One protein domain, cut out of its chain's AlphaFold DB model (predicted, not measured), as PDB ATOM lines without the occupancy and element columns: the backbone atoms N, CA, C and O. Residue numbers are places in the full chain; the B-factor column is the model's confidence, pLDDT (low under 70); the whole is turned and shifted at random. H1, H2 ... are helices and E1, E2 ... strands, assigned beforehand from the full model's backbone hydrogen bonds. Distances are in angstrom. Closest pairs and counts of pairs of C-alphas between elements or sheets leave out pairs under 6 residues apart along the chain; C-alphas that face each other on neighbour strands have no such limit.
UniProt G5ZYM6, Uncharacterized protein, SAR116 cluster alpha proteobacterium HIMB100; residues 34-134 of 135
ATOM      1  N   GLY A  34     271.352 245.680 388.296       90.12
ATOM      2  CA  GLY A  34     271.695 244.419 387.648       90.12
ATOM      3  C   GLY A  34     273.209 244.241 387.541       90.12
ATOM      4  O   GLY A  34     273.949 245.190 387.286       90.12
ATOM      5  N   LEU A  35     273.688 243.015 387.713       88.44
ATOM      6  CA  LEU A  35     275.076 242.629 387.499       88.44
ATOM      7  C   LEU A  35     275.110 241.378 386.623       88.44
ATOM      8  O   LEU A  35     274.702 240.291 387.033       88.44
ATOM      9  N   TYR A  36     275.628 241.539 385.413       89.50
ATOM     10  CA  TYR A  36     275.863 240.451 384.475       89.50
ATOM     11  C   TYR A  36     277.343 240.089 384.491       89.50
ATOM     12  O   TYR A  36     278.186 240.974 384.390       89.50
ATOM     13  N   CYS A  37     277.674 238.808 384.619       83.81
ATOM     14  CA  CYS A  37     279.050 238.328 384.632       83.81
ATOM     15  C   CYS A  37     279.250 237.219 383.602       83.81
ATOM     16  O   CYS A  37     278.710 236.116 383.738       83.81
ATOM     17  N   GLU A  38     280.106 237.492 382.625       81.38
ATOM     18  CA  GLU A  38     280.535 236.511 381.640       81.38
ATOM     19  C   GLU A  38     281.514 235.515 382.250       81.38
ATOM     20  O   GLU A  38     282.439 235.861 383.003       81.38
ATOM     21  N   SER A  39     281.307 234.248 381.901       74.19
ATOM     22  CA  SER A  39     282.241 233.194 382.245       74.19
ATOM     23  C   SER A  39     283.598 233.436 381.590       74.19
ATOM     24  O   SER A  39     283.711 233.911 380.466       74.19
ATOM     25  N   VAL A  40     284.657 233.025 382.285       69.94
ATOM     26  CA  VAL A  40     285.998 232.907 381.686       69.94
ATOM     27  C   VAL A  40     286.118 231.737 380.711       69.94
ATOM     28  O   VAL A  40     287.108 231.636 379.991       69.94
ATOM     29  N   SER A  41     285.167 230.806 380.756       68.44
ATOM     30  CA  SER A  41     285.074 229.705 379.805       68.44
ATOM     31  C   SER A  41     284.432 230.212 378.512       68.44
ATOM     32  O   SER A  41     283.522 231.031 378.598       68.44
ATOM     33  N   PRO A  42     284.806 229.682 377.333       73.56
ATOM     34  CA  PRO A  42     284.040 229.923 376.106       73.56
ATOM     35  C   PRO A  42     282.598 229.389 376.193       73.56
ATOM     36  O   PRO A  42     281.756 229.742 375.370       73.56
ATOM     37  N   ASP A  43     282.312 228.543 377.185       77.62
ATOM     38  CA  ASP A  43     280.973 228.047 377.469       77.62
ATOM     39  C   ASP A  43     280.083 229.139 378.086       77.62
ATOM     40  O   ASP A  43     280.180 229.461 379.277       77.62
ATOM     41  N   LYS A  44     279.185 229.675 377.252       78.56
ATOM     42  CA  LYS A  44     278.207 230.704 377.620       78.56
ATOM     43  C   LYS A  44     277.185 230.218 378.642       78.56
ATOM     44  O   LYS A  44     276.655 231.058 379.361       78.56
ATOM     45  N   ARG A  45     276.946 228.903 378.771       81.50
ATOM     46  CA  ARG A  45     276.025 228.318 379.773       81.50
ATOM     47  C   ARG A  45     276.441 228.637 381.215       81.50
ATOM     48  O   ARG A  45     275.679 228.431 382.151       81.50
ATOM     49  N   LEU A  46     277.676 229.107 381.400       78.56
ATOM     50  CA  LEU A  46     278.262 229.458 382.691       78.56
ATOM     51  C   LEU A  46     278.184 230.958 383.011       78.56
ATOM     52  O   LEU A  46     278.802 231.393 383.989       78.56
ATOM     53  N   ASN A  47     277.495 231.755 382.193       84.00
ATOM     54  CA  ASN A  47     277.245 233.164 382.483       84.00
ATOM     55  C   ASN A  47     276.335 233.308 383.709       84.00
ATOM     56  O   ASN A  47     275.514 232.443 384.003       84.00
ATOM     57  N   ASN A  48     276.507 234.396 384.460       84.00
ATOM     58  CA  ASN A  48     275.805 234.609 385.722       84.00
ATOM     59  C   ASN A  48     275.079 235.952 385.707       84.00
ATOM     60  O   ASN A  48     275.606 236.944 385.202       84.00
ATOM     61  N   PHE A  49     273.891 235.974 386.303       89.50
ATOM     62  CA  PHE A  49     272.990 237.119 386.307       89.50
ATOM     63  C   PHE A  49     272.551 237.362 387.744       89.50
ATOM     64  O   PHE A  49     272.070 236.442 388.412       89.50
ATOM     65  N   PHE A  50     272.737 238.584 388.226       88.69
ATOM     66  CA  PHE A  50     272.439 238.952 389.601       88.69
ATOM     67  C   PHE A  50     271.692 240.268 389.664       88.69
ATOM     68  O   PHE A  50     272.031 241.202 388.947       88.69
ATOM     69  N   ILE A  51     270.755 240.381 390.592       90.19
ATOM     70  CA  ILE A  51     270.207 241.674 391.001       90.19
ATOM     71  C   ILE A  51     270.739 242.022 392.384       90.19
ATOM     72  O   ILE A  51     270.952 241.147 393.228       90.19
ATOM     73  N   ILE A  52     270.976 243.303 392.613       86.94
ATOM     74  CA  ILE A  52     271.601 243.821 393.816       86.94
ATOM     75  C   ILE A  52     270.698 244.886 394.424       86.94
ATOM     76  O   ILE A  52     270.243 245.818 393.759       86.94
ATOM     77  N   ASN A  53     270.488 244.737 395.724       88.94
ATOM     78  CA  ASN A  53     269.974 245.762 396.603       88.94
ATOM     79  C   ASN A  53     271.167 246.396 397.326       88.94
ATOM     80  O   ASN A  53     271.731 245.808 398.255       88.94
ATOM     81  N   ALA A  54     271.574 247.580 396.870       81.44
ATOM     82  CA  ALA A  54     272.724 248.284 397.429       81.44
ATOM     83  C   ALA A  54     272.464 248.762 398.869       81.44
ATOM     84  O   ALA A  54     273.352 248.654 399.713       81.44
ATOM     85  N   GLU A  55     271.239 249.205 399.173       85.75
ATOM     86  CA  GLU A  55     270.857 249.716 400.498       85.75
ATOM     87  C   GLU A  55     271.000 248.652 401.586       85.75
ATOM     88  O   GLU A  55     271.538 248.907 402.662       85.75
ATOM     89  N   LYS A  56     270.553 247.428 401.290       84.50
ATOM     90  CA  LYS A  56     270.635 246.288 402.209       84.50
ATOM     91  C   LYS A  56     271.923 245.488 402.050       84.50
ATOM     92  O   LYS A  56     272.121 244.532 402.793       84.50
ATOM     93  N   SER A  57     272.785 245.854 401.096       80.06
ATOM     94  CA  SER A  57     273.974 245.081 400.720       80.06
ATOM     95  C   SER A  57     273.627 243.606 400.488       80.06
ATOM     96  O   SER A  57     274.183 242.706 401.114       80.06
ATOM     97  N   GLN A  58     272.654 243.353 399.616       84.25
ATOM     98  CA  GLN A  58     272.145 242.016 399.314       84.25
ATOM     99  C   GLN A  58     272.136 241.755 397.812       84.25
ATOM    100  O   GLN A  58     271.983 242.669 397.009       84.25
ATOM    101  N   MET A  59     272.267 240.487 397.437       85.31
ATOM    102  CA  MET A  59     272.283 240.032 396.053       85.31
ATOM    103  C   MET A  59     271.381 238.816 395.878       85.31
ATOM    104  O   MET A  59     271.392 237.914 396.714       85.31
ATOM    105  N   LEU A  60     270.655 238.755 394.769       85.88
ATOM    106  CA  LEU A  60     269.935 237.565 394.327       85.88
ATOM    107  C   LEU A  60     270.534 237.070 393.020       85.88
ATOM    108  O   LEU A  60     270.965 237.859 392.182       85.88
ATOM    109  N   VAL A  61     270.560 235.753 392.861       84.50
ATOM    110  CA  VAL A  61     271.054 235.079 391.660       84.50
ATOM    111  C   VAL A  61     269.857 234.668 390.814       84.50
ATOM    112  O   VAL A  61     268.860 234.198 391.367       84.50
ATOM    113  N   ALA A  62     269.957 234.819 389.495       85.94
ATOM    114  CA  ALA A  62     268.969 234.266 388.583       85.94
ATOM    115  C   ALA A  62     268.968 232.731 388.648       85.94
ATOM    116  O   ALA A  62     270.023 232.092 388.627       85.94
ATOM    117  N   SER A  63     267.781 232.143 388.672       82.69
ATOM    118  CA  SER A  63     267.535 230.735 388.396       82.69
ATOM    119  C   SER A  63     266.820 230.600 387.058       82.69
ATOM    120  O   SER A  63     265.903 231.368 386.763       82.69
ATOM    121  N   PHE A  64     267.216 229.592 386.293       84.25
ATOM    122  CA  PHE A  64     266.616 229.235 385.016       84.25
ATOM    123  C   PHE A  64     265.833 227.941 385.221       84.25
ATOM    124  O   PHE A  64     266.421 226.922 385.584       84.25
ATOM    125  N   ASP A  65     264.521 228.018 385.057       75.19
ATOM    126  CA  ASP A  65     263.594 226.887 385.056       75.19
ATOM    127  C   ASP A  65     262.971 226.813 383.657       75.19
ATOM    128  O   ASP A  65     262.955 227.834 382.979       75.19
ATOM    129  N   GLU A  66     262.539 225.634 383.212       71.69
ATOM    130  CA  GLU A  66     262.269 225.250 381.809       71.69
ATOM    131  C   GLU A  66     261.768 226.370 380.876       71.69
ATOM    132  O   GLU A  66     262.236 226.471 379.747       71.69
ATOM    133  N   ASP A  67     260.861 227.231 381.327       78.75
ATOM    134  CA  ASP A  67     260.277 228.326 380.555       78.75
ATOM    135  C   ASP A  67     260.469 229.732 381.157       78.75
ATOM    136  O   ASP A  67     260.009 230.713 380.569       78.75
ATOM    137  N   LYS A  68     261.156 229.876 382.299       84.94
ATOM    138  CA  LYS A  68     261.219 231.143 383.043       84.94
ATOM    139  C   LYS A  68     262.564 231.452 383.698       84.94
ATOM    140  O   LYS A  68     263.278 230.593 384.218       84.94
ATOM    141  N   VAL A  69     262.856 232.749 383.766       84.56
ATOM    142  CA  VAL A  69     263.912 233.317 384.611       84.56
ATOM    143  C   VAL A  69     263.289 233.781 385.925       84.56
ATOM    144  O   VAL A  69     262.286 234.487 385.921       84.56
ATOM    145  N   SER A  70     263.890 233.430 387.062       84.94
ATOM    146  CA  SER A  70     263.425 233.874 388.382       84.94
ATOM    147  C   SER A  70     264.575 234.386 389.246       84.94
ATOM    148  O   SER A  70     265.695 233.899 389.157       84.94
ATOM    149  N   PHE A  71     264.291 235.347 390.126       83.50
ATOM    150  CA  PHE A  71     265.217 235.849 391.149       83.50
ATOM    151  C   PHE A  71     264.653 235.594 392.555       83.50
ATOM    152  O   PHE A  71     264.657 236.468 393.413       83.50
ATOM    153  N   SER A  72     264.108 234.401 392.789       80.88
ATOM    154  CA  SER A  72     263.386 234.039 394.023       80.88
ATOM    155  C   SER A  72     264.239 233.312 395.071       80.88
ATOM    156  O   SER A  72     263.729 232.883 396.106       80.88
ATOM    157  N   GLY A  73     265.543 233.163 394.817       77.31
ATOM    158  CA  GLY A  73     266.475 232.534 395.751       77.31
ATOM    159  C   GLY A  73     266.604 233.283 397.083       77.31
ATOM    160  O   GLY A  73     266.099 234.385 397.271       77.31
ATOM    161  N   SER A  74     267.323 232.694 398.041       79.56
ATOM    162  CA  SER A  74     267.652 233.406 399.281       79.56
ATOM    163  C   SER A  74     268.663 234.532 399.007       79.56
ATOM    164  O   SER A  74     269.692 234.259 398.379       79.56
ATOM    165  N   PRO A  75     268.429 235.765 399.498       83.56
ATOM    166  CA  PRO A  75     269.387 236.855 399.375       83.56
ATOM    167  C   PRO A  75     270.749 236.498 399.970       83.56
ATOM    168  O   PRO A  75     270.856 235.975 401.081       83.56
ATOM    169  N   ILE A  76     271.803 236.834 399.239       80.06
ATOM    170  CA  ILE A  76     273.194 236.667 399.643       80.06
ATOM    171  C   ILE A  76     273.696 238.016 400.148       80.06
ATOM    172  O   ILE A  76     273.642 239.008 399.424       80.06
ATOM    173  N   ALA A  77     274.203 238.054 401.378       76.19
ATOM    174  CA  ALA A  77     274.821 239.260 401.917       76.19
ATOM    175  C   ALA A  77     276.099 239.610 401.138       76.19
ATOM    176  O   ALA A  77     276.979 238.768 400.932       76.19
ATOM    177  N   LEU A  78     276.205 240.869 400.731       69.38
ATOM    178  CA  LEU A  78     277.375 241.456 400.106       69.38
ATOM    179  C   LEU A  78     278.200 242.196 401.154       69.38
ATOM    180  O   LEU A  78     277.677 242.899 402.011       69.38
ATOM    181  N   SER A  79     279.517 242.072 401.048       65.94
ATOM    182  CA  SER A  79     280.462 242.857 401.847       65.94
ATOM    183  C   SER A  79     281.040 244.049 401.073       65.94
ATOM    184  O   SER A  79     282.046 244.609 401.501       65.94
ATOM    185  N   LYS A  80     280.512 244.338 399.873       68.44
ATOM    186  CA  LYS A  80     281.045 245.301 398.895       68.44
ATOM    187  C   LYS A  80     279.926 245.913 398.065       68.44
ATOM    188  O   LYS A  80     278.887 245.277 397.884       68.44
ATOM    189  N   ILE A  81     280.194 247.092 397.515       70.25
ATOM    190  CA  ILE A  81     279.290 247.796 396.600       70.25
ATOM    191  C   ILE A  81     279.395 247.256 395.159       70.25
ATOM    192  O   ILE A  81     280.435 246.690 394.799       70.25
ATOM    193  N   PRO A  82     278.351 247.414 394.323       69.81
ATOM    194  CA  PRO A  82     278.311 246.883 392.959       69.81
ATOM    195  C   PRO A  82     279.488 247.294 392.065       69.81
ATOM    196  O   PRO A  82     280.023 246.459 391.335       69.81
ATOM    197  N   GLU A  83     279.942 248.548 392.132       70.75
ATOM    198  CA  GLU A  83     281.020 249.077 391.283       70.75
ATOM    199  C   GLU A  83     282.343 248.339 391.513       70.75
ATOM    200  O   GLU A  83     283.134 248.131 390.591       70.75
ATOM    201  N   GLU A  84     282.565 247.861 392.740       67.56
ATOM    202  CA  GLU A  84     283.745 247.072 393.088       67.56
ATOM    203  C   GLU A  84     283.733 245.656 392.494       67.56
ATOM    204  O   GLU A  84     284.765 244.970 392.535       67.56
ATOM    205  N   LEU A  85     282.592 245.208 391.960       66.75
ATOM    206  CA  LEU A  85     282.402 243.886 391.363       66.75
ATOM    207  C   LEU A  85     282.739 243.870 389.858       66.75
ATOM    208  O   LEU A  85     283.113 242.820 389.342       66.75
ATOM    209  N   VAL A  86     282.686 245.020 389.171       62.06
ATOM    210  CA  VAL A  86     282.774 245.145 387.695       62.06
ATOM    211  C   VAL A  86     284.178 244.889 387.124       62.06
ATOM    212  O   VAL A  86     284.310 244.432 385.997       62.06
ATOM    213  N   ASN A  87     285.254 245.107 387.888       54.56
ATOM    214  CA  ASN A  87     286.623 245.167 387.339       54.56
ATOM    215  C   ASN A  87     287.656 244.278 388.054       54.56
ATOM    216  O   ASN A  87     288.841 244.616 388.157       54.56
ATOM    217  N   ARG A  88     287.246 243.123 388.584       54.56
ATOM    218  CA  ARG A  88     288.151 242.255 389.355       54.56
ATOM    219  C   ARG A  88     288.670 241.073 388.541       54.56
ATOM    220  O   ARG A  88     287.935 240.359 387.878       54.56
ATOM    221  N   LYS A  89     289.957 240.744 388.738       51.47
ATOM    222  CA  LYS A  89     290.541 239.448 388.318       51.47
ATOM    223  C   LYS A  89     290.014 238.240 389.128       51.47
ATOM    224  O   LYS A  89     290.530 237.132 388.994       51.47
ATOM    225  N   SER A  90     289.027 238.479 389.988       48.12
ATOM    226  CA  SER A  90     288.359 237.530 390.872       48.12
ATOM    227  C   SER A  90     286.848 237.632 390.672       48.12
ATOM    228  O   SER A  90     286.335 238.735 390.556       48.12
ATOM    229  N   GLY A  91     286.170 236.490 390.654       53.16
ATOM    230  CA  GLY A  91     284.732 236.344 390.476       53.16
ATOM    231  C   GLY A  91     284.147 235.448 391.567       53.16
ATOM    232  O   GLY A  91     284.867 234.873 392.392       53.16
ATOM    233  N   LEU A  92     282.826 235.328 391.610       57.38
ATOM    234  CA  LEU A  92     282.135 234.496 392.593       57.38
ATOM    235  C   LEU A  92     282.248 233.008 392.223       57.38
ATOM    236  O   LEU A  92     281.896 232.589 391.127       57.38
ATOM    237  N   SER A  93     282.747 232.187 393.148       46.34
ATOM    238  CA  SER A  93     282.800 230.729 393.024       46.34
ATOM    239  C   SER A  93     281.889 230.099 394.070       46.34
ATOM    240  O   SER A  93     282.107 230.238 395.273       46.34
ATOM    241  N   LEU A  94     280.867 229.381 393.617       40.94
ATOM    242  CA  LEU A  94     280.004 228.593 394.489       40.94
ATOM    243  C   LEU A  94     280.776 227.390 395.048       40.94
ATOM    244  O   LEU A  94     281.278 226.544 394.300       40.94
ATOM    245  N   ASN A  95     280.861 227.284 396.371       47.84
ATOM    246  CA  ASN A  95     281.374 226.086 397.017       47.84
ATOM    247  C   ASN A  95     280.334 224.965 396.910       47.84
ATOM    248  O   ASN A  95     279.378 224.935 397.674       47.84
ATOM    249  N   ARG A  96     280.550 224.002 396.010       37.84
ATOM    250  CA  ARG A  96     279.620 222.889 395.742       37.84
ATOM    251  C   ARG A  96     279.314 221.987 396.948       37.84
ATOM    252  O   ARG A  96     278.325 221.272 396.910       37.84
ATOM    253  N   LYS A  97     280.133 222.011 398.009       41.34
ATOM    254  CA  LYS A  97     279.889 221.231 399.240       41.34
ATOM    255  C   LYS A  97     279.022 221.961 400.262       41.34
ATOM    256  O   LYS A  97     278.336 221.313 401.037       41.34
ATOM    257  N   THR A  98     279.106 223.290 400.307       43.81
ATOM    258  CA  THR A  98     278.437 224.102 401.339       43.81
ATOM    259  C   THR A  98     277.400 225.059 400.767       43.81
ATOM    260  O   THR A  98     276.783 225.791 401.528       43.81
ATOM    261  N   LEU A  99     277.284 225.122 399.437       38.41
ATOM    262  CA  LEU A  99     276.449 226.049 398.668       38.41
ATOM    263  C   LEU A  99     276.671 227.534 399.004       38.41
ATOM    264  O   LEU A  99     275.897 228.397 398.612       38.41
ATOM    265  N   GLN A 100     277.775 227.857 399.681       40.06
ATOM    266  CA  GLN A 100     278.173 229.235 399.936       40.06
ATOM    267  C   GLN A 100     278.935 229.772 398.732       40.06
ATOM    268  O   GLN A 100     279.945 229.192 398.317       40.06
ATOM    269  N   MET A 101     278.491 230.906 398.204       51.16
ATOM    270  CA  MET A 101     279.279 231.655 397.236       51.16
ATOM    271  C   MET A 101     280.492 232.271 397.940       51.16
ATOM    272  O   MET A 101     280.361 233.026 398.899       51.16
ATOM    273  N   LYS A 102     281.694 231.925 397.479       48.00
ATOM    274  CA  LYS A 102     282.955 232.515 397.931       48.00
ATOM    275  C   LYS A 102     283.612 233.244 396.774       48.00
ATOM    276  O   LYS A 102     283.814 232.682 395.700       48.00
ATOM    277  N   TRP A 103     284.005 234.484 397.015       50.25
ATOM    278  CA  TRP A 103     284.840 235.249 396.096       50.25
ATOM    279  C   TRP A 103     286.166 234.502 395.849       50.25
ATOM    280  O   TRP A 103     286.910 234.235 396.794       50.25
ATOM    281  N   ARG A 104     286.470 234.120 394.602       48.16
ATOM    282  CA  ARG A 104     287.729 233.454 394.215       48.16
ATOM    283  C   ARG A 104     288.374 234.131 393.006       48.16
ATOM    284  O   ARG A 104     287.704 234.664 392.136       48.16
ATOM    285  N   ASN A 105     289.703 234.067 392.922       42.00
ATOM    286  CA  ASN A 105     290.513 234.585 391.808       42.00
ATOM    287  C   ASN A 105     290.271 233.822 390.484       42.00
ATOM    288  O   ASN A 105     291.080 232.994 390.077       42.00
ATOM    289  N   ARG A 106     289.152 234.090 389.801       51.53
ATOM    290  CA  ARG A 106     288.993 233.880 388.355       51.53
ATOM    291  C   ARG A 106     288.480 235.156 387.693       51.53
ATOM    292  O   ARG A 106     287.677 235.876 388.267       51.53
ATOM    293  N   LYS A 107     288.992 235.439 386.501       56.28
ATOM    294  CA  LYS A 107     288.910 236.737 385.826       56.28
ATOM    295  C   LYS A 107     287.605 236.902 385.024       56.28
ATOM    296  O   LYS A 107     287.674 236.907 383.809       56.28
ATOM    297  N   SER A 108     286.437 236.971 385.653       63.53
ATOM    298  CA  SER A 108     285.168 237.197 384.933       63.53
ATOM    299  C   SER A 108     285.006 238.662 384.524       63.53
ATOM    300  O   SER A 108     285.323 239.553 385.313       63.53
ATOM    301  N   THR A 109     284.492 238.913 383.321       74.19
ATOM    302  CA  THR A 109     284.089 240.262 382.904       74.19
ATOM    303  C   THR A 109     282.674 240.494 383.412       74.19
ATOM    304  O   THR A 109     281.752 239.816 382.967       74.19
ATOM    305  N   CYS A 110     282.508 241.406 384.368       80.62
ATOM    306  CA  CYS A 110     281.196 241.763 384.894       80.62
ATOM    307  C   CYS A 110     280.802 243.167 384.433       80.62
ATOM    308  O   CYS A 110     281.666 244.014 384.226       80.62
ATOM    309  N   GLN A 111     279.508 243.412 384.277       85.69
ATOM    310  CA  GLN A 111     278.942 244.680 383.835       85.69
ATOM    311  C   GLN A 111     277.751 245.035 384.720       85.69
ATOM    312  O   GLN A 111     276.900 244.184 384.995       85.69
ATOM    313  N   ILE A 112     277.704 246.290 385.170       85.12
ATOM    314  CA  ILE A 112     276.503 246.843 385.799       85.12
ATOM    315  C   ILE A 112     275.499 247.162 384.698       85.12
ATOM    316  O   ILE A 112     275.852 247.718 383.662       85.12
ATOM    317  N   THR A 113     274.255 246.797 384.954       88.50
ATOM    318  CA  THR A 113     273.101 246.980 384.076       88.50
ATOM    319  C   THR A 113     271.919 247.442 384.920       88.50
ATOM    320  O   THR A 113     271.949 247.373 386.154       88.50
ATOM    321  N   THR A 114     270.860 247.913 384.279       91.44
ATOM    322  CA  THR A 114     269.560 248.035 384.949       91.44
ATOM    323  C   THR A 114     268.947 246.648 385.176       91.44
ATOM    324  O   THR A 114     269.318 245.674 384.520       91.44
ATOM    325  N   VAL A 115     267.995 246.528 386.108       89.62
ATOM    326  CA  VAL A 115     267.299 245.247 386.340       89.62
ATOM    327  C   VAL A 115     266.532 244.784 385.101       89.62
ATOM    328  O   VAL A 115     266.507 243.588 384.819       89.62
ATOM    329  N   ASP A 116     265.961 245.709 384.334       89.88
ATOM    330  CA  ASP A 116     265.208 245.373 383.124       89.88
ATOM    331  C   ASP A 116     266.126 244.893 381.992       89.88
ATOM    332  O   ASP A 116     265.848 243.874 381.358       89.88
ATOM    333  N   GLU A 117     267.271 245.551 381.786       92.75
ATOM    334  CA  GLU A 117     268.297 245.070 380.851       92.75
ATOM    335  C   GLU A 117     268.818 243.691 381.257       92.75
ATOM    336  O   GLU A 117     268.943 242.802 380.414       92.75
ATOM    337  N   LEU A 118     269.087 243.482 382.549       92.69
ATOM    338  CA  LEU A 118     269.540 242.193 383.061       92.69
ATOM    339  C   LEU A 118     268.501 241.091 382.830       92.69
ATOM    340  O   LEU A 118     268.875 239.981 382.450       92.69
ATOM    341  N   ARG A 119     267.214 241.375 383.057       91.25
ATOM    342  CA  ARG A 119     266.121 240.429 382.797       91.25
ATOM    343  C   ARG A 119     266.082 240.026 381.333       91.25
ATOM    344  O   ARG A 119     266.100 238.835 381.053       91.25
ATOM    345  N   ASN A 120     266.152 240.989 380.417       92.81
ATOM    346  CA  ASN A 120     266.201 240.706 378.983       92.81
ATOM    347  C   ASN A 120     267.432 239.853 378.609       92.81
ATOM    348  O   ASN A 120     267.328 238.861 377.881       92.81
ATOM    349  N   LEU A 121     268.608 240.171 379.165       92.94
ATOM    350  CA  LEU A 121     269.814 239.360 378.974       92.94
ATOM    351  C   LEU A 121     269.632 237.928 379.500       92.94
ATOM    352  O   LEU A 121     270.070 236.978 378.852       92.94
ATOM    353  N   ALA A 122     268.985 237.760 380.653       90.25
ATOM    354  CA  ALA A 122     268.713 236.456 381.241       90.25
ATOM    355  C   ALA A 122     267.668 235.662 380.434       90.25
ATOM    356  O   ALA A 122     267.859 234.473 380.205       90.25
ATOM    357  N   GLU A 123     266.607 236.292 379.934       92.00
ATOM    358  CA  GLU A 123     265.597 235.655 379.069       92.00
ATOM    359  C   GLU A 123     266.191 235.223 377.722       92.00
ATOM    360  O   GLU A 123     265.969 234.107 377.240       92.00
ATOM    361  N   THR A 124     267.040 236.073 377.141       91.62
ATOM    362  CA  THR A 124     267.832 235.726 375.957       91.62
ATOM    363  C   THR A 124     268.741 234.532 376.252       91.62
ATOM    364  O   THR A 124     268.870 233.615 375.438       91.62
ATOM    365  N   HIS A 125     269.357 234.508 377.436       90.56
ATOM    366  CA  HIS A 125     270.201 233.400 377.858       90.56
ATOM    367  C   HIS A 125     269.412 232.101 378.045       90.56
ATOM    368  O   HIS A 125     269.869 231.056 377.591       90.56
ATOM    369  N   LEU A 126     268.213 232.161 378.627       89.31
ATOM    370  CA  LEU A 126     267.307 231.021 378.734       89.31
ATOM    371  C   LEU A 126     266.979 230.449 377.352       89.31
ATOM    372  O   LEU A 126     267.117 229.250 377.138       89.31
ATOM    373  N   THR A 127     266.638 231.308 376.390       89.50
ATOM    374  CA  THR A 127     266.365 230.888 375.004       89.50
ATOM    375  C   THR A 127     267.557 230.137 374.403       89.50
ATOM    376  O   THR A 127     267.385 229.082 373.791       89.50
ATOM    377  N   PHE A 128     268.777 230.638 374.628       87.69
ATOM    378  CA  PHE A 128     270.006 229.948 374.238       87.69
ATOM    379  C   PHE A 128     270.120 228.564 374.901       87.69
ATOM    380  O   PHE A 128     270.313 227.578 374.191       87.69
ATOM    381  N   LEU A 129     269.935 228.467 376.223       84.94
ATOM    382  CA  LEU A 129     269.989 227.195 376.958       84.94
ATOM    383  C   LEU A 129     268.968 226.173 376.436       84.94
ATOM    384  O   LEU A 129     269.292 224.996 376.302       84.94
ATOM    385  N   LEU A 130     267.749 226.615 376.119       86.31
ATOM    386  CA  LEU A 130     266.685 225.749 375.609       86.31
ATOM    387  C   LEU A 130     266.947 225.283 374.179       86.31
ATOM    388  O   LEU A 130     266.723 224.116 373.876       86.31
ATOM    389  N   SER A 131     267.464 226.158 373.313       83.31
ATOM    390  CA  SER A 131     267.826 225.787 371.937       83.31
ATOM    391  C   SER A 131     268.947 224.744 371.878       83.31
ATOM    392  O   SER A 131     268.950 223.883 371.006       83.31
ATOM    393  N   ASP A 132     269.866 224.792 372.841       70.44
ATOM    394  CA  ASP A 132     271.028 223.909 372.948       70.44
ATOM    395  C   ASP A 132     270.685 222.561 373.628       70.44
ATOM    396  O   ASP A 132     271.437 221.595 373.527       70.44
ATOM    397  N   ASN A 133     269.530 222.479 374.305       59.00
ATOM    398  CA  ASN A 133     268.984 221.256 374.909       59.00
ATOM    399  C   ASN A 133     268.047 220.466 373.971       59.00
ATOM    400  O   ASN A 133     267.574 219.403 374.365       59.00
ATOM    401  N   GLN A 134     267.782 220.937 372.745       54.97
ATOM    402  CA  GLN A 134     267.002 220.198 371.735       54.97
ATOM    403  C   GLN A 134     267.832 219.097 371.040       54.97
ATOM    404  O   GLN A 134     267.926 219.068 369.812       54.97
TER     405      GLN A 134
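Overview. This is residues 34 to 134 of the 135 residues of an uncharacterized protein of SAR116 cluster alpha proteobacterium HIMB100 (UniProt G5ZYM6). A strongly twisted, curled sheet of four strands, E3 E2 E1 E8, has one long helix, H2, packed over one face, and H2 reaches past the sheet to a small hairpin, E4 and E5, that prolongs E3. A second hairpin, E6 and E7, is set away from both the sheet and H2, and the short H1 only grazes the sheet. The printed part has 101 residues with two named helices and eight named strands, E1 E2 E3 E4 E5 H1 E6 E7 E8 H2 along the chain; the class is mixed, and each of the three sheets is antiparallel. It is compact, with a radius of gyration of the C-alphas of 13.3 A and spans of 39 by 27 by 26 A.

Arrangement. Start with E1, residues 34 to 38, and E2, residues 48 to 53, a hairpin with N 35 and O 50 2.7 A apart. E3, residues 58 to 61, completes a meander, each strand the antiparallel neighbour of the one before; N 53 and O 58 are 2.9 A apart. E3 runs on into E4, residues 63 to 65, at 29 degrees across a break of one residue. E4 forms a hairpin with E5, residues 68 to 70, with N 63 and O 70 2.8 A apart. Residues 76 to 77 pair antiparallel with residues 58 to 59 of E3. H1, residues 82 to 85, only grazes the four-stranded sheet. E6, residues 91 to 94, and E7, residues 101 to 104, form a hairpin, with N 93 and O 102 2.8 A apart. E8, residues 109 to 114, is an edge strand beside E1, with N 36 and O 111 3.0 A apart. H2, residues 115 to 132, lies over E2 and E1 at a height over the sheet of 10.1 A and runs along the strands, at 27 degrees to E1 on the local plane. The closest C-alphas of E5 and H2 are those of Val 69 and Glu 123, 6.2 A apart. E6 and H2 are apart. In H2 every O i to N i+4 pair is within hydrogen-bond range; H1 is too short for such a pair.

Along the chain. Find C-alpha 34 at (271.695, 244.419, 387.648), where E1 begins its 13.3 A. E2 and E8 each measure 16.6 A and E3 10.4 A. H2 runs 25.5 A from C-alpha 115 at (267.299, 245.247, 386.340) to C-alpha 132 at (271.028, 223.909, 372.948).

Size, cuts and confidence. The two C-alphas farthest apart, those of Glu 55 and Gln 134, are 41.4 A apart. The printed part has no cut, and the link from E5 to H1 is long. The mean pLDDT of the printed part is 74.3; look for values under 70 at residues 84 to 108, among others.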